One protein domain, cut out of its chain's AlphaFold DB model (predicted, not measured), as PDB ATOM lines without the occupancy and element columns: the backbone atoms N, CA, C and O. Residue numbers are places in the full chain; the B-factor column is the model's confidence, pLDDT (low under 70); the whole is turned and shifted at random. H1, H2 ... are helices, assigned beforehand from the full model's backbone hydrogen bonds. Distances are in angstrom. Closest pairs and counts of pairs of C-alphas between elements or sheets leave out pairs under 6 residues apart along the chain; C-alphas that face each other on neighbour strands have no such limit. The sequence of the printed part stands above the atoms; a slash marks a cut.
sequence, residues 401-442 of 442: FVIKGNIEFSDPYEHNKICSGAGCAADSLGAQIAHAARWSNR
ATOM      1  N   PHE A 401      36.681  -1.485 -37.098       91.94
ATOM      2  CA  PHE A 401      36.169  -2.625 -37.863       91.94
ATOM      3  C   PHE A 401      37.330  -3.492 -38.377       91.94
ATOM      4  O   PHE A 401      37.853  -3.283 -39.469       91.94
ATOM      5  N   VAL A 402      37.761  -4.460 -37.563       92.00
ATOM      6  CA  VAL A 402      38.893  -5.345 -37.886       92.00
ATOM      7  C   VAL A 402      38.434  -6.529 -38.740       92.00
ATOM      8  O   VAL A 402      37.789  -7.454 -38.247       92.00
ATOM      9  N   ILE A 403      38.824  -6.524 -40.014       89.81
ATOM     10  CA  ILE A 403      38.614  -7.646 -40.936       89.81
ATOM     11  C   ILE A 403      39.575  -8.787 -40.565       89.81
ATOM     12  O   ILE A 403      40.784  -8.578 -40.462       89.81
ATOM     13  N   LYS A 404      39.046 -10.000 -40.358       88.88
ATOM     14  CA  LYS A 404      39.825 -11.205 -40.025       88.88
ATOM     15  C   LYS A 404      39.657 -12.264 -41.112       88.88
ATOM     16  O   LYS A 404      38.529 -12.586 -41.471       88.88
ATOM     17  N   GLY A 405      40.764 -12.851 -41.563       85.38
ATOM     18  CA  GLY A 405      40.779 -13.961 -42.519       85.38
ATOM     19  C   GLY A 405      41.870 -13.815 -43.579       85.38
ATOM     20  O   GLY A 405      42.494 -12.762 -43.698       85.38
ATOM     21  N   ASN A 406      42.079 -14.873 -44.362       84.25
ATOM     22  CA  ASN A 406      42.981 -14.855 -45.514       84.25
ATOM     23  C   ASN A 406      42.230 -14.307 -46.733       84.25
ATOM     24  O   ASN A 406      41.757 -15.074 -47.567       84.25
ATOM     25  N   ILE A 407      42.074 -12.984 -46.791       86.44
ATOM     26  CA  ILE A 407      41.458 -12.287 -47.924       86.44
ATOM     27  C   ILE A 407      42.568 -11.774 -48.838       86.44
ATOM     28  O   ILE A 407      43.455 -11.038 -48.400       86.44
ATOM     29  N   GLU A 408      42.511 -12.141 -50.114       89.38
ATOM     30  CA  GLU A 408      43.411 -11.602 -51.125       89.38
ATOM     31  C   GLU A 408      42.862 -10.266 -51.639       89.38
ATOM     32  O   GLU A 408      42.022 -10.219 -52.528       89.38
ATOM     33  N   PHE A 409      43.352  -9.153 -51.082       87.25
ATOM     34  CA  PHE A 409      42.945  -7.793 -51.478       87.25
ATOM     35  C   PHE A 409      43.235  -7.445 -52.953       87.25
ATOM     36  O   PHE A 409      42.752  -6.422 -53.441       87.25
ATOM     37  N   SER A 410      44.025  -8.274 -53.643       89.06
ATOM     38  CA  SER A 410      44.284  -8.198 -55.085       89.06
ATOM     39  C   SER A 410      43.109  -8.696 -55.934       89.06
ATOM     40  O   SER A 410      43.016  -8.309 -57.097       89.06
ATOM     41  N   ASP A 411      42.234  -9.555 -55.393       91.50
ATOM     42  CA  ASP A 411      41.054 -10.054 -56.103       91.50
ATOM     43  C   ASP A 411      40.005  -8.933 -56.222       91.50
ATOM     44  O   ASP A 411      39.516  -8.440 -55.196       91.50
ATOM     45  N   PRO A 412      39.602  -8.533 -57.447       89.12
ATOM     46  CA  PRO A 412      38.537  -7.557 -57.646       89.12
ATOM     47  C   PRO A 412      37.227  -7.922 -56.939       89.12
ATOM     48  O   PRO A 412      36.500  -7.018 -56.535       89.12
ATOM     49  N   TYR A 413      36.911  -9.211 -56.766       87.88
ATOM     50  CA  TYR A 413      35.673  -9.641 -56.113       87.88
ATOM     51  C   TYR A 413      35.678  -9.350 -54.605       87.88
ATOM     52  O   TYR A 413      34.722  -8.760 -54.094       87.88
ATOM     53  N   GLU A 414      36.758  -9.683 -53.895       89.31
ATOM     54  CA  GLU A 414      36.897  -9.354 -52.471       89.31
ATOM     55  C   GLU A 414      37.149  -7.856 -52.243       89.31
ATOM     56  O   GLU A 414      36.598  -7.276 -51.306       89.31
ATOM     57  N   HIS A 415      37.885  -7.183 -53.136       88.44
ATOM     58  CA  HIS A 415      38.040  -5.726 -53.098       88.44
ATOM     59  C   HIS A 415      36.681  -5.008 -53.161       88.44
ATOM     60  O   HIS A 415      36.405  -4.113 -52.358       88.44
ATOM     61  N   ASN A 416      35.801  -5.445 -54.068       90.25
ATOM     62  CA  ASN A 416      34.470  -4.876 -54.280       90.25
ATOM     63  C   ASN A 416      33.545  -4.993 -53.049       90.25
ATOM     64  O   ASN A 416      32.667  -4.156 -52.854       90.25
ATOM     65  N   LYS A 417      33.766  -5.996 -52.187       89.31
ATOM     66  CA  LYS A 417      33.048  -6.159 -50.909       89.31
ATOM     67  C   LYS A 417      33.542  -5.226 -49.803       89.31
ATOM     68  O   LYS A 417      32.858  -5.077 -48.795       89.31
ATOM     69  N   ILE A 418      34.726  -4.633 -49.938       90.75
ATOM     70  CA  ILE A 418      35.366  -3.849 -48.871       90.75
ATOM     71  C   ILE A 418      35.352  -2.353 -49.199       90.75
ATOM     72  O   ILE A 418      35.114  -1.538 -48.306       90.75
ATOM     73  N   CYS A 419      35.590  -1.987 -50.460       89.69
ATOM     74  CA  CYS A 419      35.792  -0.601 -50.871       89.69
ATOM     75  C   CYS A 419      34.541   0.284 -50.714       89.69
ATOM     76  O   CYS A 419      33.415  -0.159 -50.918       89.69
ATOM     77  N   SER A 420      34.739   1.563 -50.385       87.56
ATOM     78  CA  SER A 420      33.695   2.596 -50.366       87.56
ATOM     79  C   SER A 420      33.960   3.644 -51.444       87.56
ATOM     80  O   SER A 420      34.842   4.489 -51.307       87.56
ATOM     81  N   GLY A 421      33.178   3.628 -52.523       84.00
ATOM     82  CA  GLY A 421      33.344   4.597 -53.603       84.00
ATOM     83  C   GLY A 421      32.546   4.269 -54.859       84.00
ATOM     84  O   GLY A 421      31.728   3.349 -54.886       84.00
ATOM     85  N   ALA A 422      32.792   5.040 -55.916       84.44
ATOM     86  CA  ALA A 422      32.223   4.777 -57.231       84.44
ATOM     87  C   ALA A 422      32.783   3.462 -57.803       84.44
ATOM     88  O   ALA A 422      33.995   3.271 -57.842       84.44
ATOM     89  N   GLY A 423      31.896   2.572 -58.254       84.38
ATOM     90  CA  GLY A 423      32.254   1.244 -58.768       84.38
ATOM     91  C   GLY A 423      32.273   0.123 -57.722       84.38
ATOM     92  O   GLY A 423      32.352  -1.036 -58.117       84.38
ATOM     93  N   CYS A 424      32.148   0.444 -56.430       89.12
ATOM     94  CA  CYS A 424      32.030  -0.542 -55.353       89.12
ATOM     95  C   CYS A 424      30.594  -1.078 -55.209       89.12
ATOM     96  O   CYS A 424      29.625  -0.422 -55.602       89.12
ATOM     97  N   ALA A 425      30.448  -2.253 -54.596       88.88
ATOM     98  CA  ALA A 425      29.157  -2.871 -54.332       88.88
ATOM     99  C   ALA A 425      28.350  -2.059 -53.302       88.88
ATOM    100  O   ALA A 425      28.904  -1.496 -52.352       88.88
ATOM    101  N   ALA A 426      27.026  -2.007 -53.469       87.19
ATOM    102  CA  ALA A 426      26.141  -1.247 -52.581       87.19
ATOM    103  C   ALA A 426      26.067  -1.833 -51.156       87.19
ATOM    104  O   ALA A 426      25.769  -1.114 -50.205       87.19
ATOM    105  N   ASP A 427      26.360  -3.126 -51.018       90.94
ATOM    106  CA  ASP A 427      26.452  -3.899 -49.780       90.94
ATOM    107  C   ASP A 427      27.896  -4.055 -49.268       90.94
ATOM    108  O   ASP A 427      28.133  -4.805 -48.322       90.94
ATOM    109  N   SER A 428      28.864  -3.335 -49.843       92.88
ATOM    110  CA  SER A 428      30.251  -3.319 -49.357       92.88
ATOM    111  C   SER A 428      30.359  -2.840 -47.903       92.88
ATOM    112  O   SER A 428      29.573  -2.010 -47.442       92.88
ATOM    113  N   LEU A 429      31.371  -3.319 -47.171       91.81
ATOM    114  CA  LEU A 429      31.615  -2.966 -45.767       91.81
ATOM    115  C   LEU A 429      31.646  -1.446 -45.553       91.81
ATOM    116  O   LEU A 429      30.978  -0.927 -44.659       91.81
ATOM    117  N   GLY A 430      32.381  -0.721 -46.400       91.19
ATOM    118  CA  GLY A 430      32.451   0.734 -46.328       91.19
ATOM    119  C   GLY A 430      31.118   1.430 -46.645       91.19
ATOM    120  O   GLY A 430      30.796   2.432 -46.005       91.19
ATOM    121  N   ALA A 431      30.306   0.896 -47.566       91.31
ATOM    122  CA  ALA A 431      28.960   1.412 -47.831       91.31
ATOM    123  C   ALA A 431      27.992   1.141 -46.667       91.31
ATOM    124  O   ALA A 431      27.235   2.038 -46.293       91.31
ATOM    125  N   GLN A 432      28.052  -0.041 -46.042       92.06
ATOM    126  CA  GLN A 432      27.255  -0.368 -44.855       92.06
ATOM    127  C   GLN A 432      27.590   0.555 -43.675       92.06
ATOM    128  O   GLN A 432      26.680   1.105 -43.055       92.06
ATOM    129  N   ILE A 433      28.879   0.798 -43.405       92.25
ATOM    130  CA  ILE A 433      29.326   1.731 -42.356       92.25
ATOM    131  C   ILE A 433      28.854   3.159 -42.669       92.25
ATOM    132  O   ILE A 433      28.289   3.823 -41.800       92.25
ATOM    133  N   ALA A 434      29.008   3.626 -43.913       89.62
ATOM    134  CA  ALA A 434      28.538   4.950 -44.325       89.62
ATOM    135  C   ALA A 434      27.004   5.093 -44.263       89.62
ATOM    136  O   ALA A 434      26.498   6.177 -43.974       89.62
ATOM    137  N   HIS A 435      26.253   4.015 -44.511       89.75
ATOM    138  CA  HIS A 435      24.800   3.991 -44.353       89.75
ATOM    139  C   HIS A 435      24.398   4.038 -42.873       89.75
ATOM    140  O   HIS A 435      23.537   4.835 -42.505       89.75
ATOM    141  N   ALA A 436      25.042   3.242 -42.014       90.31
ATOM    142  CA  ALA A 436      24.808   3.250 -40.570       90.31
ATOM    143  C   ALA A 436      25.116   4.622 -39.945       90.31
ATOM    144  O   ALA A 436      24.305   5.151 -39.190       90.31
ATOM    145  N   ALA A 437      26.225   5.256 -40.343       87.75
ATOM    146  CA  ALA A 437      26.635   6.575 -39.856       87.75
ATOM    147  C   ALA A 437      25.627   7.705 -40.159       87.75
ATOM    148  O   ALA A 437      25.629   8.723 -39.471       87.75
ATOM    149  N   ARG A 438      24.735   7.541 -41.150       86.50
ATOM    150  CA  ARG A 438      23.651   8.506 -41.422       86.50
ATOM    151  C   ARG A 438      22.531   8.469 -40.381       86.50
ATOM    152  O   ARG A 438      21.752   9.414 -40.319       86.50
ATOM    153  N   TRP A 439      22.410   7.392 -39.603       85.88
ATOM    154  CA  TRP A 439      21.349   7.182 -38.611       85.88
ATOM    155  C   TRP A 439      21.932   7.126 -37.188       85.88
ATOM    156  O   TRP A 439      21.677   6.188 -36.443       85.88
ATOM    157  N   SER A 440      22.705   8.149 -36.807       72.88
ATOM    158  CA  SER A 440      23.464   8.223 -35.543       72.88
ATOM    159  C   SER A 440      22.639   8.182 -34.248       72.88
ATOM    160  O   SER A 440      23.199   7.920 -33.191       72.88
ATOM    161  N   ASN A 441      21.338   8.475 -34.312       71.12
ATOM    162  CA  ASN A 441      20.474   8.678 -33.140       71.12
ATOM    163  C   ASN A 441      19.481   7.512 -32.934       71.12
ATOM    164  O   ASN A 441      18.323   7.747 -32.580       71.12
ATOM    165  N   ARG A 442      19.896   6.278 -33.239       43.81
ATOM    166  CA  ARG A 442      19.094   5.048 -33.122       43.81
ATOM    167  C   ARG A 442      19.819   3.962 -32.342       43.81
ATOM    168  O   ARG A 442      21.050   3.866 -32.515       43.81
TER     169      ARG A 442
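What this domain is: This is residues 401 to 442 of the 442 residues of a protein of Onchocerca flexuosa (UniProt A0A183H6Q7). With little regular structure, this domain is two short helices, H2 and H1, set nearly end to end in one line, while the link between them, residues 419 to 428, loops out sideways. Residues 401 to 411 run to the far end of H1, where the chain folds back, and residues 436 to 442 stick out. The 42 printed residues hold H1 then H2 and no named strand, 16 residues in named elements: all helix, loose, radius of gyration of the C-alphas 11.6 A, spans 36 by 24 by 11 A.

How they stand to each other: H2, residues 429 to 437, and H1, residues 412 to 418, only just touch, with 3 pairs of C-alphas within 8 A. Their closest C-alphas, of Ile 418 and Leu 429, are 4.9 A apart. They run the same way at a shallow tilt of 22 degrees. Every O i to N i+4 pair is within hydrogen-bond range in H2, and 2 of 3 in H1.

Where its parts are: H2 is 12.3 A long, ending at C-alpha 437 (26.635, 6.575, -39.856). H1 is 10.0 A long, beginning at C-alpha 412 (38.537, -7.557, -57.646).

The domain as a whole: The farthest C-alphas, of Ser 410 and Asn 441, are 36.5 A apart. The printed part has no cut, and the link is short. Residue 442 is under pLDDT 70.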